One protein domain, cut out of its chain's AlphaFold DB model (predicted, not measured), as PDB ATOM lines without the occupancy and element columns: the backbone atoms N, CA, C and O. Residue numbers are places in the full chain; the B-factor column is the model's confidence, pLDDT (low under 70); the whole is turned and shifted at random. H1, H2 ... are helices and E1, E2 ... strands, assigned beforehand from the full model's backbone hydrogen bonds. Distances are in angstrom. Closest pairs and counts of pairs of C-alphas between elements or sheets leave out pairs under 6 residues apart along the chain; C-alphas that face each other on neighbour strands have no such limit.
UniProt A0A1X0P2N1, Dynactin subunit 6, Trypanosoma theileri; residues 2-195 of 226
ATOM      1  N   ASN A   2     174.195 144.210 254.217       40.84
ATOM      2  CA  ASN A   2     175.378 144.748 253.548       40.84
ATOM      3  C   ASN A   2     175.697 143.828 252.373       40.84
ATOM      4  O   ASN A   2     176.085 142.681 252.585       40.84
ATOM      5  N   GLU A   3     175.495 144.322 251.156       45.62
ATOM      6  CA  GLU A   3     176.086 143.733 249.964       45.62
ATOM      7  C   GLU A   3     177.603 143.836 250.130       45.62
ATOM      8  O   GLU A   3     178.197 144.900 249.959       45.62
ATOM      9  N   THR A   4     178.238 142.745 250.551       52.50
ATOM     10  CA  THR A   4     179.681 142.573 250.410       52.50
ATOM     11  C   THR A   4     179.962 142.613 248.914       52.50
ATOM     12  O   THR A   4     179.825 141.602 248.229       52.50
ATOM     13  N   GLN A   5     180.271 143.800 248.388       50.56
ATOM     14  CA  GLN A   5     180.837 143.944 247.056       50.56
ATOM     15  C   GLN A   5     182.095 143.074 247.044       50.56
ATOM     16  O   GLN A   5     183.074 143.390 247.718       50.56
ATOM     17  N   GLN A   6     182.026 141.925 246.370       54.59
ATOM     18  CA  GLN A   6     183.179 141.068 246.126       54.59
ATOM     19  C   GLN A   6     184.137 141.881 245.256       54.59
ATOM     20  O   GLN A   6     183.963 141.997 244.045       54.59
ATOM     21  N   GLN A   7     185.071 142.541 245.931       61.12
ATOM     22  CA  GLN A   7     186.046 143.435 245.339       61.12
ATOM     23  C   GLN A   7     187.004 142.604 244.482       61.12
ATOM     24  O   GLN A   7     187.458 141.537 244.900       61.12
ATOM     25  N   GLU A   8     187.282 143.079 243.273       72.44
ATOM     26  CA  GLU A   8     188.304 142.502 242.402       72.44
ATOM     27  C   GLU A   8     189.635 142.446 243.160       72.44
ATOM     28  O   GLU A   8     190.078 143.437 243.747       72.44
ATOM     29  N   CYS A   9     190.265 141.273 243.185       88.94
ATOM     30  CA  CYS A   9     191.518 141.063 243.903       88.94
ATOM     31  C   CYS A   9     192.679 141.233 242.924       88.94
ATOM     32  O   CYS A   9     193.239 140.255 242.431       88.94
ATOM     33  N   ILE A  10     193.005 142.487 242.607       93.81
ATOM     34  CA  ILE A  10     194.105 142.830 241.702       93.81
ATOM     35  C   ILE A  10     195.344 143.153 242.533       93.81
ATOM     36  O   ILE A  10     195.342 144.081 243.343       93.81
ATOM     37  N   SER A  11     196.412 142.386 242.332       95.31
ATOM     38  CA  SER A  11     197.693 142.643 242.981       95.31
ATOM     39  C   SER A  11     198.254 144.016 242.585       95.31
ATOM     40  O   SER A  11     198.276 144.338 241.396       95.31
ATOM     41  N   PRO A  12     198.813 144.802 243.527       94.62
ATOM     42  CA  PRO A  12     199.489 146.063 243.203       94.62
ATOM     43  C   PRO A  12     200.761 145.868 242.361       94.62
ATOM     44  O   PRO A  12     201.301 146.839 241.838       94.62
ATOM     45  N   PHE A  13     201.251 144.629 242.242       96.38
ATOM     46  CA  PHE A  13     202.401 144.266 241.411       96.38
ATOM     47  C   PHE A  13     202.003 143.709 240.040       96.38
ATOM     48  O   PHE A  13     202.882 143.333 239.265       96.38
ATOM     49  N   ALA A  14     200.707 143.602 239.741       96.44
ATOM     50  CA  ALA A  14     200.256 143.310 238.387       96.44
ATOM     51  C   ALA A  14     200.488 144.536 237.491       96.44
ATOM     52  O   ALA A  14     200.295 145.681 237.908       96.44
ATOM     53  N   VAL A  15     200.891 144.302 236.247       95.94
ATOM     54  CA  VAL A  15     201.139 145.354 235.261       95.94
ATOM     55  C   VAL A  15     199.966 145.400 234.298       95.94
ATOM     56  O   VAL A  15     199.819 144.530 233.447       95.94
ATOM     57  N   VAL A  16     199.154 146.448 234.397       95.19
ATOM     58  CA  VAL A  16     198.079 146.732 233.440       95.19
ATOM     59  C   VAL A  16     198.447 147.999 232.678       95.19
ATOM     60  O   VAL A  16     198.589 149.063 233.279       95.19
ATOM     61  N   ARG A  17     198.648 147.892 231.361       93.06
ATOM     62  CA  ARG A  17     199.074 149.015 230.508       93.06
ATOM     63  C   ARG A  17     198.385 149.005 229.145       93.06
ATOM     64  O   ARG A  17     197.846 147.990 228.719       93.06
ATOM     65  N   GLY A  18     198.457 150.127 228.436       89.56
ATOM     66  CA  GLY A  18     197.884 150.297 227.100       89.56
ATOM     67  C   GLY A  18     197.032 151.561 226.986       89.56
ATOM     68  O   GLY A  18     196.737 152.211 227.985       89.56
ATOM     69  N   SER A  19     196.662 151.914 225.756       90.56
ATOM     70  CA  SER A  19     195.841 153.089 225.431       90.56
ATOM     71  C   SER A  19     194.335 152.847 225.603       90.56
ATOM     72  O   SER A  19     193.550 153.793 225.567       90.56
ATOM     73  N   HIS A  20     193.920 151.593 225.809       93.00
ATOM     74  CA  HIS A  20     192.522 151.191 225.927       93.00
ATOM     75  C   HIS A  20     192.191 150.646 227.322       93.00
ATOM     76  O   HIS A  20     193.069 150.136 228.021       93.00
ATOM     77  N   PRO A  21     190.916 150.717 227.745       95.81
ATOM     78  CA  PRO A  21     190.519 150.239 229.061       95.81
ATOM     79  C   PRO A  21     190.563 148.709 229.158       95.81
ATOM     80  O   PRO A  21     190.163 147.997 228.232       95.81
ATOM     81  N   VAL A  22     190.961 148.224 230.334       97.25
ATOM     82  CA  VAL A  22     190.788 146.833 230.768       97.25
ATOM     83  C   VAL A  22     189.653 146.795 231.783       97.25
ATOM     84  O   VAL A  22     189.664 147.557 232.750       97.25
ATOM     85  N   LYS A  23     188.661 145.937 231.554       96.81
ATOM     86  CA  LYS A  23     187.523 145.749 232.455       96.81
ATOM     87  C   LYS A  23     187.575 144.358 233.052       96.81
ATOM     88  O   LYS A  23     187.559 143.378 232.310       96.81
ATOM     89  N   PHE A  24     187.585 144.290 234.373       96.31
ATOM     90  CA  PHE A  24     187.368 143.058 235.108       96.31
ATOM     91  C   PHE A  24     185.902 142.979 235.523       96.31
ATOM     92  O   PHE A  24     185.227 143.997 235.669       96.31
ATOM     93  N   SER A  25     185.386 141.760 235.610       95.31
ATOM     94  CA  SER A  25     184.078 141.518 236.207       95.31
ATOM     95  C   SER A  25     184.260 141.017 237.639       95.31
ATOM     96  O   SER A  25     185.372 140.802 238.122       95.31
ATOM     97  N   ILE A  26     183.141 140.804 238.328       94.81
ATOM     98  CA  ILE A  26     183.127 140.344 239.716       94.81
ATOM     99  C   ILE A  26     183.979 139.085 239.932       94.81
ATOM    100  O   ILE A  26     183.950 138.139 239.143       94.81
ATOM    101  N   GLY A  27     184.721 139.074 241.041       94.56
ATOM    102  CA  GLY A  27     185.474 137.905 241.490       94.56
ATOM    103  C   GLY A  27     186.728 137.588 240.675       94.56
ATOM    104  O   GLY A  27     187.312 136.530 240.893       94.56
ATOM    105  N   CYS A  28     187.149 138.463 239.757       97.19
ATOM    106  CA  CYS A  28     188.449 138.328 239.108       97.19
ATOM    107  C   CYS A  28     189.597 138.451 240.119       97.19
ATOM    108  O   CYS A  28     189.577 139.313 241.008       97.19
ATOM    109  N   VAL A  29     190.617 137.614 239.936       97.81
ATOM    110  CA  VAL A  29     191.846 137.613 240.731       97.81
ATOM    111  C   VAL A  29     193.037 137.760 239.793       97.81
ATOM    112  O   VAL A  29     193.178 136.994 238.841       97.81
ATOM    113  N   VAL A  30     193.897 138.740 240.064       98.06
ATOM    114  CA  VAL A  30     195.126 138.987 239.301       98.06
ATOM    115  C   VAL A  30     196.309 138.919 240.257       98.06
ATOM    116  O   VAL A  30     196.451 139.760 241.149       98.06
ATOM    117  N   HIS A  31     197.153 137.908 240.084       98.00
ATOM    118  CA  HIS A  31     198.342 137.677 240.897       98.00
ATOM    119  C   HIS A  31     199.446 138.718 240.616       98.00
ATOM    120  O   HIS A  31     199.417 139.423 239.602       98.00
ATOM    121  N   PRO A  32     200.437 138.856 241.522       97.69
ATOM    122  CA  PRO A  32     201.633 139.662 241.278       97.69
ATOM    123  C   PRO A  32     202.312 139.326 239.947       97.69
ATOM    124  O   PRO A  32     202.386 138.165 239.562       97.69
ATOM    125  N   PHE A  33     202.856 140.337 239.269       97.25
ATOM    126  CA  PHE A  33     203.651 140.191 238.042       97.25
ATOM    127  C   PHE A  33     202.911 139.650 236.814       97.25
ATOM    128  O   PHE A  33     203.542 139.467 235.774       97.25
ATOM    129  N   ALA A  34     201.596 139.435 236.890       98.06
ATOM    130  CA  ALA A  34     200.775 139.272 235.698       98.06
ATOM    131  C   ALA A  34     200.873 140.528 234.817       98.06
ATOM    132  O   ALA A  34     200.920 141.651 235.329       98.06
ATOM    133  N   VAL A  35     200.891 140.347 233.497       97.50
ATOM    134  CA  VAL A  35     201.024 141.432 232.521       97.50
ATOM    135  C   VAL A  35     199.806 141.451 231.611       97.50
ATOM    136  O   VAL A  35     199.513 140.482 230.918       97.50
ATOM    137  N   ILE A  36     199.104 142.578 231.582       97.50
ATOM    138  CA  ILE A  36     197.907 142.784 230.770       97.50
ATOM    139  C   ILE A  36     198.119 144.026 229.901       97.50
ATOM    140  O   ILE A  36     198.364 145.122 230.413       97.50
ATOM    141  N   VAL A  37     198.045 143.857 228.579       95.62
ATOM    142  CA  VAL A  37     198.368 144.905 227.597       95.62
ATOM    143  C   VAL A  37     197.185 145.163 226.668       95.62
ATOM    144  O   VAL A  37     196.910 144.356 225.789       95.62
ATOM    145  N   ALA A  38     196.522 146.312 226.809       94.75
ATOM    146  CA  ALA A  38     195.380 146.735 225.991       94.75
ATOM    147  C   ALA A  38     195.764 147.885 225.039       94.75
ATOM    148  O   ALA A  38     195.385 149.043 225.225       94.75
ATOM    149  N   GLN A  39     196.583 147.587 224.030       91.19
ATOM    150  CA  GLN A  39     197.090 148.584 223.074       91.19
ATOM    151  C   GLN A  39     196.250 148.664 221.796       91.19
ATOM    152  O   GLN A  39     195.934 149.756 221.339       91.19
ATOM    153  N   ARG A  40     195.860 147.518 221.232       88.31
ATOM    154  CA  ARG A  40     195.069 147.427 219.991       88.31
ATOM    155  C   ARG A  40     193.583 147.701 220.209       88.31
ATOM    156  O   ARG A  40     192.872 148.074 219.281       88.31
ATOM    157  N   GLY A  41     193.099 147.483 221.422       91.19
ATOM    158  CA  GLY A  41     191.715 147.707 221.791       91.19
ATOM    159  C   GLY A  41     191.436 147.263 223.222       91.19
ATOM    160  O   GLY A  41     192.334 146.753 223.900       91.19
ATOM    161  N   PRO A  42     190.202 147.479 223.705       94.81
ATOM    162  CA  PRO A  42     189.823 147.131 225.067       94.81
ATOM    163  C   PRO A  42     189.930 145.623 225.325       94.81
ATOM    164  O   PRO A  42     189.813 144.816 224.399       94.81
ATOM    165  N   ILE A  43     190.110 145.252 226.593       97.50
ATOM    166  CA  ILE A  43     190.048 143.859 227.060       97.50
ATOM    167  C   ILE A  43     188.945 143.766 228.110       97.50
ATOM    168  O   ILE A  43     188.979 144.490 229.105       97.50
ATOM    169  N   ASN A  44     187.976 142.878 227.897       97.50
ATOM    170  CA  ASN A  44     186.883 142.647 228.837       97.50
ATOM    171  C   ASN A  44     186.976 141.226 229.396       97.50
ATOM    172  O   ASN A  44     186.787 140.269 228.648       97.50
ATOM    173  N   PHE A  45     187.218 141.098 230.698       97.94
ATOM    174  CA  PHE A  45     187.170 139.830 231.419       97.94
ATOM    175  C   PHE A  45     185.772 139.574 231.986       97.94
ATOM    176  O   PHE A  45     185.161 140.456 232.596       97.94
ATOM    177  N   GLY A  46     185.286 138.348 231.807       97.25
ATOM    178  CA  GLY A  46     184.115 137.804 232.480       97.25
ATOM    179  C   GLY A  46     184.370 137.555 233.965       97.25
ATOM    180  O   GLY A  46     185.431 137.877 234.496       97.25
ATOM    181  N   ALA A  47     183.366 137.028 234.659       96.62
ATOM    182  CA  ALA A  47     183.423 136.854 236.106       96.62
ATOM    183  C   ALA A  47     184.365 135.712 236.508       96.62
ATOM    184  O   ALA A  47     184.521 134.739 235.768       96.62
ATOM    185  N   TYR A  48     184.937 135.799 237.708       97.00
ATOM    186  CA  TYR A  48     185.708 134.713 238.332       97.00
ATOM    187  C   TYR A  48     186.882 134.185 237.491       97.00
ATOM    188  O   TYR A  48     187.222 133.006 237.564       97.00
ATOM    189  N   CYS A  49     187.501 135.041 236.676       98.06
ATOM    190  CA  CYS A  49     188.751 134.697 236.001       98.06
ATOM    191  C   CYS A  49     189.939 134.810 236.961       98.06
ATOM    192  O   CYS A  49     190.017 135.760 237.743       98.06
ATOM    193  N   ILE A  50     190.878 133.874 236.855       98.44
ATOM    194  CA  ILE A  50     192.118 133.854 237.635       98.44
ATOM    195  C   ILE A  50     193.283 134.038 236.673       98.44
ATOM    196  O   ILE A  50     193.410 133.294 235.700       98.44
ATOM    197  N   ILE A  51     194.118 135.035 236.940       98.56
ATOM    198  CA  ILE A  51     195.332 135.322 236.179       98.56
ATOM    199  C   ILE A  51     196.501 135.197 237.149       98.56
ATOM    200  O   ILE A  51     196.662 136.044 238.030       98.56
ATOM    201  N   GLU A  52     197.265 134.118 237.020       98.56
ATOM    202  CA  GLU A  52     198.392 133.806 237.899       98.56
ATOM    203  C   GLU A  52     199.647 134.626 237.569       98.56
ATOM    204  O   GLU A  52     199.697 135.411 236.616       98.56
ATOM    205  N   GLU A  53     200.668 134.481 238.409       97.44
ATOM    206  CA  GLU A  53     201.919 135.210 238.290       97.44
ATOM    207  C   GLU A  53     202.588 135.006 236.928       97.44
ATOM    208  O   GLU A  53     202.625 133.912 236.368       97.44
ATOM    209  N   HIS A  54     203.131 136.089 236.376       96.94
ATOM    210  CA  HIS A  54     203.790 136.097 235.067       96.94
ATOM    211  C   HIS A  54     202.916 135.666 233.876       96.94
ATOM    212  O   HIS A  54     203.438 135.567 232.766       96.94
ATOM    213  N   ALA A  55     201.611 135.436 234.057       98.25
ATOM    214  CA  ALA A  55     200.706 135.248 232.934       98.25
ATOM    215  C   ALA A  55     200.605 136.550 232.119       98.25
ATOM    216  O   ALA A  55     200.503 137.648 232.675       98.25
ATOM    217  N   CYS A  56     200.628 136.421 230.796       97.81
ATOM    218  CA  CYS A  56     200.645 137.526 229.845       97.81
ATOM    219  C   CYS A  56     199.378 137.504 228.986       97.81
ATOM    220  O   CYS A  56     199.213 136.612 228.155       97.81
ATOM    221  N   ILE A  57     198.512 138.508 229.146       97.69
ATOM    222  CA  ILE A  57     197.306 138.704 228.329       97.69
ATOM    223  C   ILE A  57     197.485 139.954 227.470       97.69
ATOM    224  O   ILE A  57     197.510 141.079 227.972       97.69
ATOM    225  N   ILE A  58     197.634 139.769 226.163       95.44
ATOM    226  CA  ILE A  58     198.095 140.819 225.255       95.44
ATOM    227  C   ILE A  58     197.080 141.038 224.138       95.44
ATOM    228  O   ILE A  58     196.707 140.122 223.413       95.44
ATOM    229  N   ASN A  59     196.681 142.288 223.950       93.06
ATOM    230  CA  ASN A  59     195.940 142.767 222.795       93.06
ATOM    231  C   ASN A  59     196.719 143.942 222.187       93.06
ATOM    232  O   ASN A  59     196.546 145.097 222.591       93.06
ATOM    233  N   SER A  60     197.625 143.649 221.253       89.19
ATOM    234  CA  SER A  60     198.535 144.622 220.641       89.19
ATOM    235  C   SER A  60     198.746 144.357 219.150       89.19
ATOM    236  O   SER A  60     198.884 143.219 218.710       89.19
ATOM    237  N   SER A  61     198.788 145.428 218.359       76.25
ATOM    238  CA  SER A  61     199.114 145.391 216.930       76.25
ATOM    239  C   SER A  61     200.624 145.376 216.661       76.25
ATOM    240  O   SER A  61     201.025 145.137 215.525       76.25
ATOM    241  N   GLY A  62     201.457 145.640 217.674       69.25
ATOM    242  CA  GLY A  62     202.911 145.771 217.548       69.25
ATOM    243  C   GLY A  62     203.691 144.816 218.453       69.25
ATOM    244  O   GLY A  62     203.125 143.941 219.108       69.25
ATOM    245  N   ASN A  63     205.012 144.999 218.488       63.12
ATOM    246  CA  ASN A  63     205.875 144.307 219.442       63.12
ATOM    247  C   ASN A  63     205.679 144.928 220.829       63.12
ATOM    248  O   ASN A  63     206.024 146.082 221.064       63.12
ATOM    249  N   TYR A  64     205.119 144.159 221.761       64.19
ATOM    250  CA  TYR A  64     204.862 144.617 223.129       64.19
ATOM    251  C   TYR A  64     206.147 144.748 223.975       64.19
ATOM    252  O   TYR A  64     206.096 145.362 225.047       64.19
ATOM    253  N   ASP A  65     207.273 144.200 223.500       57.12
ATOM    254  CA  ASP A  65     208.580 144.206 224.177       57.12
ATOM    255  C   ASP A  65     209.343 145.531 224.043       57.12
ATOM    256  O   ASP A  65     210.123 145.872 224.928       57.12
ATOM    257  N   GLU A  66     209.099 146.328 222.999       52.31
ATOM    258  CA  GLU A  66     209.925 147.516 222.715       52.31
ATOM    259  C   GLU A  66     209.378 148.823 223.301       52.31
ATOM    260  O   GLU A  66     209.970 149.879 223.121       52.31
ATOM    261  N   GLY A  67     208.275 148.782 224.053       46.78
ATOM    262  CA  GLY A  67     207.757 149.953 224.774       46.78
ATOM    263  C   GLY A  67     207.250 151.107 223.896       46.78
ATOM    264  O   GLY A  67     206.605 152.006 224.433       46.78
ATOM    265  N   GLU A  68     207.467 151.068 222.580       48.88
ATOM    266  CA  GLU A  68     207.049 152.104 221.640       48.88
ATOM    267  C   GLU A  68     205.736 151.766 220.924       48.88
ATOM    268  O   GLU A  68     205.503 150.667 220.414       48.88
ATOM    269  N   GLU A  69     204.853 152.766 220.918       51.94
ATOM    270  CA  GLU A  69     203.580 152.786 220.213       51.94
ATOM    271  C   GLU A  69     203.793 152.720 218.701       51.94
ATOM    272  O   GLU A  69     204.223 153.683 218.076       51.94
ATOM    273  N   LEU A  70     203.346 151.630 218.085       53.06
ATOM    274  CA  LEU A  70     202.891 151.668 216.698       53.06
ATOM    275  C   LEU A  70     201.377 151.473 216.701       53.06
ATOM    276  O   LEU A  70     200.851 150.446 216.262       53.06
ATOM    277  N   VAL A  71     200.660 152.461 217.247       52.47
ATOM    278  CA  VAL A  71     199.242 152.613 216.921       52.47
ATOM    279  C   VAL A  71     199.212 152.949 215.436       52.47
ATOM    280  O   VAL A  71     199.574 154.050 215.033       52.47
ATOM    281  N   GLN A  72     198.848 151.976 214.603       53.81
ATOM    282  CA  GLN A  72     198.604 152.249 213.194       53.81
ATOM    283  C   GLN A  72     197.384 153.168 213.113       53.81
ATOM    284  O   GLN A  72     196.243 152.720 213.276       53.81
ATOM    285  N   GLU A  73     197.635 154.465 212.921       52.91
ATOM    286  CA  GLU A  73     196.595 155.465 212.705       52.91
ATOM    287  C   GLU A  73     195.643 154.976 211.602       52.91
ATOM    288  O   GLU A  73     196.062 154.632 210.498       52.91
ATOM    289  N   GLY A  74     194.347 154.901 211.919       61.44
ATOM    290  CA  GLY A  74     193.302 154.474 210.982       61.44
ATOM    291  C   GLY A  74     192.772 153.051 211.171       61.44
ATOM    292  O   GLY A  74     191.786 152.699 210.522       61.44
ATOM    293  N   THR A  75     193.339 152.248 212.076       67.25
ATOM    294  CA  THR A  75     192.768 150.935 212.415       67.25
ATOM    295  C   THR A  75     191.727 151.054 213.536       67.25
ATOM    296  O   THR A  75     192.038 151.621 214.585       67.25
ATOM    297  N   PRO A  76     190.495 150.530 213.371       79.06
ATOM    298  CA  PRO A  76     189.505 150.550 214.442       79.06
ATOM    299  C   PRO A  76     189.964 149.687 215.633       79.06
ATOM    300  O   PRO A  76     190.515 148.605 215.415       79.06
ATOM    301  N   PRO A  77     189.703 150.116 216.884       84.75
ATOM    302  CA  PRO A  77     190.039 149.328 218.062       84.75
ATOM    303  C   PRO A  77     189.417 147.935 218.017       84.75
ATOM    304  O   PRO A  77     188.212 147.796 217.788       84.75
ATOM    305  N   GLN A  78     190.216 146.904 218.290       88.50
ATOM    306  CA  GLN A  78     189.727 145.527 218.328       88.50
ATOM    307  C   GLN A  78     189.547 145.054 219.766       88.50
ATOM    308  O   GLN A  78     190.512 144.922 220.515       88.50
ATOM    309  N   LEU A  79     188.300 144.782 220.143       91.56
ATOM    310  CA  LEU A  79     187.969 144.213 221.445       91.56
ATOM    311  C   LEU A  79     188.513 142.781 221.565       91.56
ATOM    312  O   LEU A  79     188.280 141.955 220.684       91.56
ATOM    313  N   MET A  80     189.161 142.493 222.693       94.50
ATOM    314  CA  MET A  80     189.393 141.137 223.190       94.50
ATOM    315  C   MET A  80     188.346 140.836 224.269       94.50
ATOM    316  O   MET A  80     188.320 141.477 225.323       94.50
ATOM    317  N   SER A  81     187.455 139.886 223.992       95.69
ATOM    318  CA  SER A  81     186.425 139.438 224.935       95.69
ATOM    319  C   SER A  81     186.847 138.125 225.581       95.69
ATOM    320  O   SER A  81     187.139 137.172 224.868       95.69
ATOM    321  N   ILE A  82     186.853 138.050 226.909       97.62
ATOM    322  CA  ILE A  82     187.216 136.853 227.673       97.62
ATOM    323  C   ILE A  82     186.015 136.462 228.531       97.62
ATOM    324  O   ILE A  82     185.519 137.278 229.301       97.62
ATOM    325  N   GLY A  83     185.525 135.229 228.389       97.44
ATOM    326  CA  GLY A  83     184.397 134.697 229.151       97.44
ATOM    327  C   GLY A  83     184.700 134.524 230.641       97.44
ATOM    328  O   GLY A  83     185.762 134.899 231.131       97.44
ATOM    329  N   SER A  84     183.745 133.962 231.378       98.06
ATOM    330  CA  SER A  84     183.876 133.745 232.827       98.06
ATOM    331  C   SER A  84     184.658 132.468 233.151       98.06
ATOM    332  O   SER A  84     184.756 131.576 232.313       98.06
ATOM    333  N   TYR A  85     185.155 132.342 234.383       97.69
ATOM    334  CA  TYR A  85     185.796 131.125 234.906       97.69
ATOM    335  C   TYR A  85     187.011 130.643 234.099       97.69
ATOM    336  O   TYR A  85     187.286 129.447 234.047       97.69
ATOM    337  N   ASN A  86     187.725 131.554 233.438       98.25
ATOM    338  CA  ASN A  86     188.983 131.210 232.782       98.25
ATOM    339  C   ASN A  86     190.133 131.244 233.790       98.25
ATOM    340  O   ASN A  86     190.223 132.169 234.601       98.25
ATOM    341  N   HIS A  87     191.031 130.269 233.704       98.44
ATOM    342  CA  HIS A  87     192.219 130.179 234.545       98.44
ATOM    343  C   HIS A  87     193.471 130.254 233.679       98.44
ATOM    344  O   HIS A  87     193.782 129.329 232.931       98.44
ATOM    345  N   PHE A  88     194.172 131.378 233.773       98.50
ATOM    346  CA  PHE A  88     195.458 131.603 233.133       98.50
ATOM    347  C   PHE A  88     196.559 131.285 234.136       98.50
ATOM    348  O   PHE A  88     196.825 132.102 235.020       98.50
ATOM    349  N   LYS A  89     197.153 130.091 234.037       98.25
ATOM    350  CA  LYS A  89     198.188 129.654 234.979       98.25
ATOM    351  C   LYS A  89     199.518 130.359 234.729       98.25
ATOM    352  O   LYS A  89     199.702 131.034 233.707       98.25
ATOM    353  N   ALA A  90     200.435 130.213 235.680       97.56
ATOM    354  CA  ALA A  90     201.704 130.922 235.679       97.56
ATOM    355  C   ALA A  90     202.463 130.797 234.344       97.56
ATOM    356  O   ALA A  90     202.543 129.724 233.745       97.56
ATOM    357  N   PHE A  91     203.031 131.909 233.874       96.62
ATOM    358  CA  PHE A  91     203.773 132.001 232.603       96.62
ATOM    359  C   PHE A  91     202.979 131.668 231.327       96.62
ATOM    360  O   PHE A  91     203.580 131.569 230.254       96.62
ATOM    361  N   SER A  92     201.655 131.491 231.399       97.56
ATOM    362  CA  SER A  92     200.832 131.375 230.192       97.56
ATOM    363  C   SER A  92     200.890 132.670 229.376       97.56
ATOM    364  O   SER A  92     200.933 133.775 229.917       97.56
ATOM    365  N   HIS A  93     200.911 132.540 228.054       96.44
ATOM    366  CA  HIS A  93     200.999 133.658 227.126       96.44
ATOM    367  C   HIS A  93     199.834 133.605 226.141       96.44
ATOM    368  O   HIS A  93     199.737 132.684 225.332       96.44
ATOM    369  N   VAL A  94     198.951 134.598 226.191       95.88
ATOM    370  CA  VAL A  94     197.773 134.689 225.327       95.88
ATOM    371  C   VAL A  94     197.758 136.050 224.652       95.88
ATOM    372  O   VAL A  94     197.512 137.074 225.290       95.88
ATOM    373  N   ALA A  95     198.003 136.060 223.347       93.50
ATOM    374  CA  ALA A  95     198.139 137.273 222.560       93.50
ATOM    375  C   ALA A  95     197.142 137.311 221.397       93.50
ATOM    376  O   ALA A  95     196.997 136.356 220.641       93.50
ATOM    377  N   ASN A  96     196.490 138.457 221.204       91.19
ATOM    378  CA  ASN A  96     195.748 138.817 219.993       91.19
ATOM    379  C   ASN A  96     194.595 137.873 219.612       91.19
ATOM    380  O   ASN A  96     194.218 137.763 218.443       91.19
ATOM    381  N   ILE A  97     193.996 137.232 220.614       90.31
ATOM    382  CA  ILE A  97     192.772 136.440 220.482       90.31
ATOM    383  C   ILE A  97     191.558 137.363 220.603       90.31
ATOM    384  O   ILE A  97     191.456 138.156 221.531       90.31
ATOM    385  N   SER A  98     190.632 137.284 219.648       89.38
ATOM    386  CA  SER A  98     189.466 138.180 219.609       89.38
ATOM    387  C   SER A  98     188.403 137.804 220.642       89.38
ATOM    388  O   SER A  98     187.806 138.674 221.280       89.38
ATOM    389  N   CYS A  99     188.192 136.503 220.834       90.38
ATOM    390  CA  CYS A  99     187.223 135.972 221.776       90.38
ATOM    391  C   CYS A  99     187.784 134.728 222.464       90.38
ATOM    392  O   CYS A  99     188.256 133.804 221.806       90.38
ATOM    393  N   ILE A 100     187.719 134.688 223.783       94.62
ATOM    394  CA  ILE A 100     187.959 133.498 224.589       94.62
ATOM    395  C   ILE A 100     186.635 133.191 225.268       94.62
ATOM    396  O   ILE A 100     186.063 134.072 225.912       94.62
ATOM    397  N   GLY A 101     186.146 131.966 225.106       92.06
ATOM    398  CA  GLY A 101     184.943 131.476 225.766       92.06
ATOM    399  C   GLY A 101     185.081 131.401 227.287       92.06
ATOM    400  O   GLY A 101     185.939 132.041 227.896       92.06
ATOM    401  N   GLN A 102     184.221 130.627 227.931       94.94
ATOM    402  CA  GLN A 102     184.197 130.457 229.387       94.94
ATOM    403  C   GLN A 102     184.776 129.114 229.840       94.94
ATOM    404  O   GLN A 102     184.729 128.129 229.108       94.94
ATOM    405  N   GLY A 103     185.256 129.053 231.081       91.75
ATOM    406  CA  GLY A 103     185.678 127.800 231.711       91.75
ATOM    407  C   GLY A 103     186.950 127.189 231.121       91.75
ATOM    408  O   GLY A 103     187.122 125.975 231.225       91.75
ATOM    409  N   ASN A 104     187.802 127.975 230.458       95.56
ATOM    410  CA  ASN A 104     189.038 127.466 229.872       95.56
ATOM    411  C   ASN A 104     190.180 127.428 230.897       95.56
ATOM    412  O   ASN A 104     190.255 128.277 231.787       95.56
ATOM    413  N   CYS A 105     191.103 126.484 230.724       95.88
ATOM    414  CA  CYS A 105     192.342 126.397 231.493       95.88
ATOM    415  C   CYS A 105     193.546 126.530 230.559       95.88
ATOM    416  O   CYS A 105     193.677 125.779 229.590       95.88
ATOM    417  N   PHE A 106     194.419 127.482 230.855       96.50
ATOM    418  CA  PHE A 106     195.665 127.715 230.138       96.50
ATOM    419  C   PHE A 106     196.800 127.250 231.039       96.50
ATOM    420  O   PHE A 106     197.132 127.933 232.009       96.50
ATOM    421  N   GLU A 107     197.337 126.063 230.761       94.94
ATOM    422  CA  GLU A 107     198.377 125.451 231.584       94.94
ATOM    423  C   GLU A 107     199.707 126.223 231.518       94.94
ATOM    424  O   GLU A 107     199.930 127.007 230.586       94.94
ATOM    425  N   PRO A 108     200.617 126.020 232.492       94.12
ATOM    426  CA  PRO A 108     201.841 126.796 232.570       94.12
ATOM    427  C   PRO A 108     202.663 126.758 231.284       94.12
ATOM    428  O   PRO A 108     202.784 125.723 230.622       94.12
ATOM    429  N   HIS A 109     203.254 127.902 230.944       90.88
ATOM    430  CA  HIS A 109     204.081 128.086 229.746       90.88
ATOM    431  C   HIS A 109     203.383 127.817 228.402       90.88
ATOM    432  O   HIS A 109     204.065 127.762 227.376       90.88
ATOM    433  N   CYS A 110     202.057 127.647 228.354       91.56
ATOM    434  CA  CYS A 110     201.374 127.612 227.065       91.56
ATOM    435  C   CYS A 110     201.513 128.967 226.361       91.56
ATOM    436  O   CYS A 110     201.510 130.018 227.007       91.56
ATOM    437  N   HIS A 111     201.577 128.961 225.036       91.62
ATOM    438  CA  HIS A 111     201.638 130.171 224.237       91.62
ATOM    439  C   HIS A 111     200.611 130.106 223.114       91.62
ATOM    440  O   HIS A 111     200.566 129.153 222.341       91.62
ATOM    441  N   ILE A 112     199.775 131.129 223.014       91.00
ATOM    442  CA  ILE A 112     198.706 131.206 222.029       91.00
ATOM    443  C   ILE A 112     198.744 132.585 221.407       91.00
ATOM    444  O   ILE A 112     198.599 133.590 222.105       91.00
ATOM    445  N   GLU A 113     198.904 132.623 220.093       88.94
ATOM    446  CA  GLU A 113     198.963 133.860 219.334       88.94
ATOM    447  C   GLU A 113     197.896 133.869 218.236       88.94
ATOM    448  O   GLU A 113     197.776 132.948 217.428       88.94
ATOM    449  N   GLY A 114     197.084 134.922 218.234       85.81
ATOM    450  CA  GLY A 114     196.123 135.227 217.183       85.81
ATOM    451  C   GLY A 114     196.676 136.180 216.128       85.81
ATOM    452  O   GLY A 114     197.817 136.639 216.175       85.81
ATOM    453  N   SER A 115     195.837 136.518 215.151       79.62
ATOM    454  CA  SER A 115     196.178 137.519 214.139       79.62
ATOM    455  C   SER A 115     196.274 138.921 214.732       79.62
ATOM    456  O   SER A 115     195.346 139.407 215.392       79.62
ATOM    457  N   ARG A 116     197.389 139.592 214.430       74.25
ATOM    458  CA  ARG A 116     197.629 141.016 214.720       74.25
ATOM    459  C   ARG A 116     196.864 141.941 213.769       74.25
ATOM    460  O   ARG A 116     196.667 143.111 214.084       74.25
ATOM    461  N   GLU A 117     196.400 141.420 212.637       68.44
ATOM    462  CA  GLU A 117     195.735 142.191 211.590       68.44
ATOM    463  C   GLU A 117     194.293 142.500 211.974       68.44
ATOM    464  O   GLU A 117     193.546 141.631 212.437       68.44
ATOM    465  N   ALA A 118     193.890 143.754 211.777       57.56
ATOM    466  CA  ALA A 118     192.514 144.174 211.964       57.56
ATOM    467  C   ALA A 118     191.592 143.358 211.061       57.56
ATOM    468  O   ALA A 118     191.818 143.266 209.854       57.56
ATOM    469  N   VAL A 119     190.541 142.779 211.644       59.12
ATOM    470  CA  VAL A 119     189.541 142.013 210.896       59.12
ATOM    471  C   VAL A 119     188.692 142.987 210.078       59.12
ATOM    472  O   VAL A 119     187.591 143.374 210.461       59.12
ATOM    473  N   VAL A 120     189.227 143.422 208.942       48.16
ATOM    474  CA  VAL A 120     188.511 144.185 207.926       48.16
ATOM    475  C   VAL A 120     188.152 143.181 206.831       48.16
ATOM    476  O   VAL A 120     188.896 142.979 205.879       48.16
ATOM    477  N   ASN A 121     187.001 142.524 207.000       46.25
ATOM    478  CA  ASN A 121     186.350 141.614 206.038       46.25
ATOM    479  C   ASN A 121     186.821 140.145 205.968       46.25
ATOM    480  O   ASN A 121     186.387 139.425 205.068       46.25
ATOM    481  N   SER A 122     187.630 139.650 206.903       46.66
ATOM    482  CA  SER A 122     188.055 138.241 206.941       46.66
ATOM    483  C   SER A 122     187.257 137.430 207.971       46.66
ATOM    484  O   SER A 122     187.246 137.713 209.161       46.66
ATOM    485  N   SER A 123     186.600 136.364 207.517       45.09
ATOM    486  CA  SER A 123     185.801 135.413 208.310       45.09
ATOM    487  C   SER A 123     186.614 134.517 209.265       45.09
ATOM    488  O   SER A 123     186.082 133.545 209.795       45.09
ATOM    489  N   ALA A 124     187.895 134.822 209.489       50.97
ATOM    490  CA  ALA A 124     188.763 134.100 210.409       50.97
ATOM    491  C   ALA A 124     188.716 134.776 211.786       50.97
ATOM    492  O   ALA A 124     189.536 135.629 212.123       50.97
ATOM    493  N   SER A 125     187.709 134.423 212.580       59.12
ATOM    494  CA  SER A 125     187.639 134.829 213.979       59.12
ATOM    495  C   SER A 125     188.607 133.966 214.797       59.12
ATOM    496  O   SER A 125     188.361 132.772 214.970       59.12
ATOM    497  N   ASN A 126     189.705 134.550 215.288       78.25
ATOM    498  CA  ASN A 126     190.605 133.870 216.226       78.25
ATOM    499  C   ASN A 126     189.903 133.794 217.577       78.25
ATOM    500  O   ASN A 126     189.933 134.760 218.353       78.25
ATOM    501  N   CYS A 127     189.204 132.685 217.793       85.00
ATOM    502  CA  CYS A 127     188.394 132.446 218.969       85.00
ATOM    503  C   CYS A 127     188.788 131.126 219.625       85.00
ATOM    504  O   CYS A 127     188.987 130.124 218.940       85.00
ATOM    505  N   ILE A 128     188.834 131.119 220.950       88.50
ATOM    506  CA  ILE A 128     188.881 129.899 221.757       88.50
ATOM    507  C   ILE A 128     187.458 129.648 222.246       88.50
ATOM    508  O   ILE A 128     186.793 130.582 222.695       88.50
ATOM    509  N   GLY A 129     186.983 128.409 222.117       85.75
ATOM    510  CA  GLY A 129     185.653 128.013 222.575       85.75
ATOM    511  C   GLY A 129     185.524 127.998 224.100       85.75
ATOM    512  O   GLY A 129     186.344 128.557 224.826       85.75
ATOM    513  N   ASP A 130     184.476 127.341 224.579       88.81
ATOM    514  CA  ASP A 130     184.256 127.117 226.007       88.81
ATOM    515  C   ASP A 130     184.920 125.807 226.456       88.81
ATOM    516  O   ASP A 130     185.100 124.886 225.655       88.81
ATOM    517  N   TYR A 131     185.235 125.708 227.748       90.00
ATOM    518  CA  TYR A 131     185.705 124.483 228.410       90.00
ATOM    519  C   TYR A 131     186.902 123.817 227.715       90.00
ATOM    520  O   TYR A 131     187.006 122.590 227.633       90.00
ATOM    521  N   SER A 132     187.804 124.631 227.175       87.38
ATOM    522  CA  SER A 132     189.028 124.189 226.521       87.38
ATOM    523  C   SER A 132     190.190 124.158 227.509       87.38
ATOM    524  O   SER A 132     190.318 125.027 228.369       87.38
ATOM    525  N   VAL A 133     191.063 123.166 227.371       90.25
ATOM    526  CA  VAL A 133     192.321 123.078 228.114       90.25
ATOM    527  C   VAL A 133     193.467 123.168 227.124       90.25
ATOM    528  O   VAL A 133     193.558 122.375 226.184       90.25
ATOM    529  N   ILE A 134     194.341 124.138 227.340       88.81
ATOM    530  CA  ILE A 134     195.569 124.309 226.574       88.81
ATOM    531  C   ILE A 134     196.683 123.705 227.408       88.81
ATOM    532  O   ILE A 134     196.931 124.183 228.510       88.81
ATOM    533  N   GLY A 135     197.305 122.639 226.907       83.69
ATOM    534  CA  GLY A 135     198.334 121.913 227.649       83.69
ATOM    535  C   GLY A 135     199.577 122.756 227.950       83.69
ATOM    536  O   GLY A 135     199.854 123.756 227.284       83.69
ATOM    537  N   ALA A 136     200.351 122.333 228.950       84.56
ATOM    538  CA  ALA A 136     201.581 123.020 229.322       84.56
ATOM    539  C   ALA A 136     202.569 123.009 228.147       84.56
ATOM    540  O   ALA A 136     202.668 122.007 227.433       84.56
ATOM    541  N   PHE A 137     203.293 124.112 227.946       84.50
ATOM    542  CA  PHE A 137     204.258 124.288 226.844       84.50
ATOM    543  C   PHE A 137     203.676 124.156 225.421       84.50
ATOM    544  O   PHE A 137     204.431 124.114 224.448       84.50
ATOM    545  N   VAL A 138     202.350 124.088 225.265       84.81
ATOM    546  CA  VAL A 138     201.705 124.034 223.949       84.81
ATOM    547  C   VAL A 138     201.806 125.398 223.274       84.81
ATOM    548  O   VAL A 138     201.468 126.412 223.884       84.81
ATOM    549  N   HIS A 139     202.228 125.415 222.007       85.19
ATOM    550  CA  HIS A 139     202.316 126.626 221.194       85.19
ATOM    551  C   HIS A 139     201.279 126.576 220.068       85.19
ATOM    552  O   HIS A 139     201.307 125.670 219.237       85.19
ATOM    553  N   ILE A 140     200.344 127.526 220.050       84.31
ATOM    554  CA  ILE A 140     199.276 127.618 219.046       84.31
ATOM    555  C   ILE A 140     199.396 128.953 218.328       84.31
ATOM    556  O   ILE A 140     199.179 130.005 218.927       84.31
ATOM    557  N   ASN A 141     199.672 128.906 217.028       81.50
ATOM    558  CA  ASN A 141     199.557 130.066 216.154       81.50
ATOM    559  C   ASN A 141     198.265 129.970 215.335       81.50
ATOM    560  O   ASN A 141     198.158 129.178 214.395       81.50
ATOM    561  N   MET A 142     197.273 130.792 215.674       72.75
ATOM    562  CA  MET A 142     195.989 130.805 214.970       72.75
ATOM    563  C   MET A 142     196.058 131.468 213.585       72.75
ATOM    564  O   MET A 142     195.112 131.339 212.810       72.75
ATOM    565  N   GLN A 143     197.166 132.124 213.223       63.88
ATOM    566  CA  GLN A 143     197.351 132.672 211.872       63.88
ATOM    567  C   GLN A 143     197.529 131.552 210.828       63.88
ATOM    568  O   GLN A 143     196.924 131.593 209.753       63.88
ATOM    569  N   ASP A 144     198.259 130.493 211.191       49.22
ATOM    570  CA  ASP A 144     198.606 129.368 210.301       49.22
ATOM    571  C   ASP A 144     197.434 128.399 210.068       49.22
ATOM    572  O   ASP A 144     197.389 127.620 209.110       49.22
ATOM    573  N   CYS A 145     196.424 128.501 210.924       43.81
ATOM    574  CA  CYS A 145     195.249 127.647 210.960       43.81
ATOM    575  C   CYS A 145     194.252 127.894 209.814       43.81
ATOM    576  O   CYS A 145     193.325 127.112 209.603       43.81
ATOM    577  N   SER A 146     194.442 128.975 209.058       40.09
ATOM    578  CA  SER A 146     193.585 129.387 207.945       40.09
ATOM    579  C   SER A 146     193.775 128.553 206.663       40.09
ATOM    580  O   SER A 146     193.006 128.703 205.711       40.09
ATOM    581  N   SER A 147     194.761 127.645 206.629       36.88
ATOM    582  CA  SER A 147     195.180 126.923 205.417       36.88
ATOM    583  C   SER A 147     194.701 125.463 205.293       36.88
ATOM    584  O   SER A 147     194.897 124.857 204.236       36.88
ATOM    585  N   HIS A 148     194.014 124.885 206.289       33.75
ATOM    586  CA  HIS A 148     193.636 123.462 206.260       33.75
ATOM    587  C   HIS A 148     192.141 123.182 206.008       33.75
ATOM    588  O   HIS A 148     191.232 123.831 206.520       33.75
ATOM    589  N   ARG A 149     191.927 122.209 205.108       32.62
ATOM    590  CA  ARG A 149     190.702 121.882 204.359       32.62
ATOM    591  C   ARG A 149     189.471 121.624 205.230       32.62
ATOM    592  O   ARG A 149     189.534 120.930 206.236       32.62
ATOM    593  N   LYS A 150     188.316 122.043 204.696       27.41
ATOM    594  CA  LYS A 150     186.983 121.554 205.072       27.41
ATOM    595  C   LYS A 150     186.960 120.020 205.038       27.41
ATOM    596  O   LYS A 150     186.961 119.438 203.956       27.41
ATOM    597  N   TYR A 151     186.882 119.397 206.204       33.03
ATOM    598  CA  TYR A 151     186.347 118.052 206.369       33.03
ATOM    599  C   TYR A 151     185.100 118.172 207.248       33.03
ATOM    600  O   TYR A 151     185.155 118.751 208.327       33.03
ATOM    601  N   GLU A 152     183.962 117.741 206.701       35.09
ATOM    602  CA  GLU A 152     182.698 117.453 207.398       35.09
ATOM    603  C   GLU A 152     182.389 118.287 208.661       35.09
ATOM    604  O   GLU A 152     182.286 117.781 209.773       35.09
ATOM    605  N   GLY A 153     182.192 119.596 208.483       36.31
ATOM    606  CA  GLY A 153     181.459 120.426 209.448       36.31
ATOM    607  C   GLY A 153     182.178 120.819 210.742       36.31
ATOM    608  O   GLY A 153     181.589 121.568 211.514       36.31
ATOM    609  N   THR A 154     183.432 120.410 210.966       34.16
ATOM    610  CA  THR A 154     184.202 120.839 212.148       34.16
ATOM    611  C   THR A 154     185.626 121.190 211.733       34.16
ATOM    612  O   THR A 154     186.465 120.322 211.513       34.16
ATOM    613  N   THR A 155     185.901 122.482 211.562       33.38
ATOM    614  CA  THR A 155     187.257 122.995 211.349       33.38
ATOM    615  C   THR A 155     187.925 123.153 212.704       33.38
ATOM    616  O   THR A 155     187.567 124.072 213.441       33.38
ATOM    617  N   VAL A 156     188.882 122.291 213.033       40.16
ATOM    618  CA  VAL A 156     189.753 122.516 214.188       40.16
ATOM    619  C   VAL A 156     191.202 122.384 213.726       40.16
ATOM    620  O   VAL A 156     191.573 121.349 213.171       40.16
ATOM    621  N   PRO A 157     192.004 123.439 213.879       37.25
ATOM    622  CA  PRO A 157     193.434 123.377 213.680       37.25
ATOM    623  C   PRO A 157     194.102 122.969 215.005       37.25
ATOM    624  O   PRO A 157     193.605 123.328 216.071       37.25
ATOM    625  N   CYS A 158     195.248 122.292 214.938       46.47
ATOM    626  CA  CYS A 158     195.944 121.613 216.049       46.47
ATOM    627  C   CYS A 158     195.401 120.208 216.337       46.47
ATOM    628  O   CYS A 158     194.222 119.936 216.133       46.47
ATOM    629  N   ASP A 159     196.264 119.310 216.814       48.50
ATOM    630  CA  ASP A 159     195.846 117.996 217.296       48.50
ATOM    631  C   ASP A 159     194.970 118.208 218.539       48.50
ATOM    632  O   ASP A 159     195.452 118.534 219.619       48.50
ATOM    633  N   PHE A 160     193.652 118.102 218.397       49.66
ATOM    634  CA  PHE A 160     192.726 118.267 219.512       49.66
ATOM    635  C   PHE A 160     192.269 116.898 220.010       49.66
ATOM    636  O   PHE A 160     191.834 116.041 219.239       49.66
ATOM    637  N   LEU A 161     192.324 116.696 221.321       46.44
ATOM    638  CA  LEU A 161     191.676 115.578 221.986       46.44
ATOM    639  C   LEU A 161     190.345 116.074 222.555       46.44
ATOM    640  O   LEU A 161     190.291 116.743 223.588       46.44
ATOM    641  N   ALA A 162     189.253 115.752 221.864       40.94
ATOM    642  CA  ALA A 162     187.910 115.983 222.378       40.94
ATOM    643  C   ALA A 162     187.586 114.942 223.460       40.94
ATOM    644  O   ALA A 162     187.413 113.753 223.178       40.94
ATOM    645  N   ILE A 163     187.483 115.391 224.705       45.31
ATOM    646  CA  ILE A 163     186.902 114.634 225.815       45.31
ATOM    647  C   ILE A 163     185.423 115.055 225.892       45.31
ATOM    648  O   ILE A 163     185.129 116.225 225.663       45.31
ATOM    649  N   PRO A 164     184.462 114.168 226.221       38.22
ATOM    650  CA  PRO A 164     183.033 114.514 226.215       38.22
ATOM    651  C   PRO A 164     182.648 115.778 227.005       38.22
ATOM    652  O   PRO A 164     181.614 116.375 226.729       38.22
ATOM    653  N   SER A 165     183.468 116.179 227.979       40.81
ATOM    654  CA  SER A 165     183.285 117.376 228.801       40.81
ATOM    655  C   SER A 165     184.188 118.565 228.438       40.81
ATOM    656  O   SER A 165     183.964 119.642 228.984       40.81
ATOM    657  N   ARG A 166     185.217 118.397 227.590       50.06
ATOM    658  CA  ARG A 166     186.236 119.434 227.322       50.06
ATOM    659  C   ARG A 166     187.035 119.202 226.040       50.06
ATOM    660  O   ARG A 166     187.309 118.062 225.668       50.06
ATOM    661  N   MET A 167     187.491 120.281 225.411       57.91
ATOM    662  CA  MET A 167     188.421 120.213 224.278       57.91
ATOM    663  C   MET A 167     189.857 120.406 224.774       57.91
ATOM    664  O   MET A 167     190.177 121.455 225.321       57.91
ATOM    665  N   VAL A 168     190.733 119.419 224.593       66.12
ATOM    666  CA  VAL A 168     192.158 119.556 224.924       66.12
ATOM    667  C   VAL A 168     192.923 119.858 223.645       66.12
ATOM    668  O   VAL A 168     192.913 119.044 222.724       66.12
ATOM    669  N   LEU A 169     193.575 121.014 223.573       62.06
ATOM    670  CA  LEU A 169     194.428 121.365 222.440       62.06
ATOM    671  C   LEU A 169     195.851 120.882 222.730       62.06
ATOM    672  O   LEU A 169     196.498 121.344 223.673       62.06
ATOM    673  N   LEU A 170     196.313 119.925 221.929       56.62
ATOM    674  CA  LEU A 170     197.666 119.393 221.960       56.62
ATOM    675  C   LEU A 170     198.446 120.013 220.798       56.62
ATOM    676  O   LEU A 170     197.932 120.210 219.696       56.62
ATOM    677  N   SER A 171     199.701 120.373 221.055       45.72
ATOM    678  CA  SER A 171     200.565 120.924 220.015       45.72
ATOM    679  C   SER A 171     200.765 119.880 218.919       45.72
ATOM    680  O   SER A 171     201.345 118.826 219.172       45.72
ATOM    681  N   SER A 172     200.394 120.210 217.683       40.78
ATOM    682  CA  SER A 172     201.032 119.583 216.531       40.78
ATOM    683  C   SER A 172     202.444 120.155 216.459       40.78
ATOM    684  O   SER A 172     202.600 121.374 216.334       40.78
ATOM    685  N   ARG A 173     203.489 119.324 216.551       37.81
ATOM    686  CA  ARG A 173     204.805 119.774 216.073       37.81
ATOM    687  C   ARG A 173     204.618 120.203 214.612       37.81
ATOM    688  O   ARG A 173     203.863 119.529 213.905       37.81
ATOM    689  N   PRO A 174     205.274 121.277 214.134       35.06
ATOM    690  CA  PRO A 174     205.385 121.466 212.698       35.06
ATOM    691  C   PRO A 174     205.917 120.147 212.149       35.06
ATOM    692  O   PRO A 174     206.902 119.615 212.665       35.06
ATOM    693  N   THR A 175     205.210 119.567 211.186       37.34
ATOM    694  CA  THR A 175     205.727 118.436 210.436       37.34
ATOM    695  C   THR A 175     207.060 118.893 209.868       37.34
ATOM    696  O   THR A 175     207.119 119.676 208.917       37.34
ATOM    697  N   GLU A 176     208.151 118.471 210.508       36.84
ATOM    698  CA  GLU A 176     209.462 118.539 209.898       36.84
ATOM    699  C   GLU A 176     209.286 117.916 208.523       36.84
ATOM    700  O   GLU A 176     208.706 116.835 208.377       36.84
ATOM    701  N   LYS A 177     209.667 118.695 207.508       34.88
ATOM    702  CA  LYS A 177     209.677 118.292 206.109       34.88
ATOM    703  C   LYS A 177     210.065 116.822 206.049       34.88
ATOM    704  O   LYS A 177     211.098 116.455 206.607       34.88
ATOM    705  N   TYR A 178     209.249 116.012 205.375       35.41
ATOM    706  CA  TYR A 178     209.663 114.693 204.920       35.41
ATOM    707  C   TYR A 178     211.130 114.781 204.492       35.41
ATOM    708  O   TYR A 178     211.467 115.559 203.596       35.41
ATOM    709  N   CYS A 179     212.013 114.057 205.179       32.94
ATOM    710  CA  CYS A 179     213.367 113.921 204.689       32.94
ATOM    711  C   CYS A 179     213.264 113.177 203.359       32.94
ATOM    712  O   CYS A 179     212.919 111.998 203.338       32.94
ATOM    713  N   ASP A 180     213.599 113.841 202.256       38.25
ATOM    714  CA  ASP A 180     213.785 113.208 200.941       38.25
ATOM    715  C   ASP A 180     215.048 112.317 200.897       38.25
ATOM    716  O   ASP A 180     215.535 111.917 199.837       38.25
ATOM    717  N   CYS A 181     215.609 111.967 202.056       35.66
ATOM    718  CA  CYS A 181     216.760 111.098 202.175       35.66
ATOM    719  C   CYS A 181     216.358 109.614 202.112       35.66
ATOM    720  O   CYS A 181     216.242 108.924 203.115       35.66
ATOM    721  N   CYS A 182     216.235 109.130 200.876       34.31
ATOM    722  CA  CYS A 182     216.543 107.767 200.429       34.31
ATOM    723  C   CYS A 182     215.778 106.581 201.057       34.31
ATOM    724  O   CYS A 182     215.845 106.264 202.240       34.31
ATOM    725  N   SER A 183     215.201 105.774 200.167       38.97
ATOM    726  CA  SER A 183     214.441 104.538 200.385       38.97
ATOM    727  C   SER A 183     215.184 103.365 201.059       38.97
ATOM    728  O   SER A 183     214.719 102.234 200.939       38.97
ATOM    729  N   HIS A 184     216.312 103.572 201.752       40.56
ATOM    730  CA  HIS A 184     217.132 102.489 202.325       40.56
ATOM    731  C   HIS A 184     217.797 102.773 203.691       40.56
ATOM    732  O   HIS A 184     218.634 101.978 204.112       40.56
ATOM    733  N   CYS A 185     217.416 103.822 204.433       31.75
ATOM    734  CA  CYS A 185     218.000 104.106 205.761       31.75
ATOM    735  C   CYS A 185     217.060 103.859 206.959       31.75
ATOM    736  O   CYS A 185     217.221 104.460 208.011       31.75
ATOM    737  N   CYS A 186     216.089 102.946 206.847       38.22
ATOM    738  CA  CYS A 186     215.222 102.584 207.976       38.22
ATOM    739  C   CYS A 186     215.747 101.359 208.734       38.22
ATOM    740  O   CYS A 186     215.120 100.301 208.689       38.22
ATOM    741  N   LYS A 187     216.872 101.488 209.441       34.09
ATOM    742  CA  LYS A 187     217.165 100.667 210.627       34.09
ATOM    743  C   LYS A 187     217.946 101.544 211.598       34.09
ATOM    744  O   LYS A 187     219.014 102.009 211.236       34.09
ATOM    745  N   THR A 188     217.381 101.710 212.795       34.75
ATOM    746  CA  THR A 188     217.797 102.556 213.932       34.75
ATOM    747  C   THR A 188     217.457 104.050 213.793       34.75
ATOM    748  O   THR A 188     217.905 104.706 212.869       34.75
ATOM    749  N   ASP A 189     216.621 104.526 214.726       31.73
ATOM    750  CA  ASP A 189     216.330 105.935 215.071       31.73
ATOM    751  C   ASP A 189     215.146 106.681 214.420       31.73
ATOM    752  O   ASP A 189     215.181 107.892 214.246       31.73
ATOM    753  N   CYS A 190     214.015 105.994 214.215       26.78
ATOM    754  CA  CYS A 190     212.693 106.643 214.122       26.78
ATOM    755  C   CYS A 190     211.745 106.112 215.211       26.78
ATOM    756  O   CYS A 190     210.723 105.490 214.924       26.78
ATOM    757  N   PHE A 191     212.090 106.312 216.482       33.25
ATOM    758  CA  PHE A 191     211.098 106.301 217.559       33.25
ATOM    759  C   PHE A 191     210.543 107.717 217.656       33.25
ATOM    760  O   PHE A 191     211.345 108.613 217.815       33.25
ATOM    761  N   PHE A 192     209.231 107.917 217.510       28.88
ATOM    762  CA  PHE A 192     208.401 108.956 218.159       28.88
ATOM    763  C   PHE A 192     207.076 109.106 217.398       28.88
ATOM    764  O   PHE A 192     206.766 110.135 216.810       28.88
ATOM    765  N   SER A 193     206.254 108.059 217.450       31.00
ATOM    766  CA  SER A 193     204.811 108.161 217.233       31.00
ATOM    767  C   SER A 193     204.120 107.665 218.503       31.00
ATOM    768  O   SER A 193     203.824 106.481 218.634       31.00
ATOM    769  N   HIS A 194     203.940 108.547 219.482       30.00
ATOM    770  CA  HIS A 194     203.083 108.261 220.633       30.00
ATOM    771  C   HIS A 194     201.955 109.287 220.623       30.00
ATOM    772  O   HIS A 194     202.034 110.325 221.277       30.00
ATOM    773  N   SER A 195     200.927 109.005 219.819       29.67
ATOM    774  CA  SER A 195     199.614 109.616 219.995       29.67
ATOM    775  C   SER A 195     199.074 109.151 221.341       29.67
ATOM    776  O   SER A 195     199.017 107.950 221.606       29.67
TER     777      SER A 195
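Overview. This is residues 2 to 195 of the 226 residues of the protein "Dynactin subunit 6" of Trypanosoma theileri (UniProt A0A1X0P2N1). What shape? With little regular structure, the chain winds in stacked turns, a solenoid with parallel E1 E2 E4 E6 E7 E9 as one wall and E3 E5 as another. Residues 174 to 194 stick out beyond E8 E11 E10. What size? Mostly strand, the 194 printed residues are only just compact, close to loose, with radius of gyration of the C-alphas 19.1 A and spans 75 by 41 by 35 A.

Along the chain. Where is the wall? Among its strands are E1, residues 15 to 17, from (201.139, 145.354, 235.261), and E2, residues 35 to 38. What comes last? H1 is residues 144 to 147, E10 159 to 163 and E11 166 to 170, ending at (197.666, 119.393, 221.960).

Arrangement. The wall? E1 and E2 are parallel, with N 17 and O 36 2.9 A apart. The hairpin? E10 and E11 are antiparallel, with N 161 and O 168 2.8 A apart.

Size, cuts and confidence. Any cut? The printed part has no cut. Low confidence? Residues 143 to 195, among others, are under pLDDT 70.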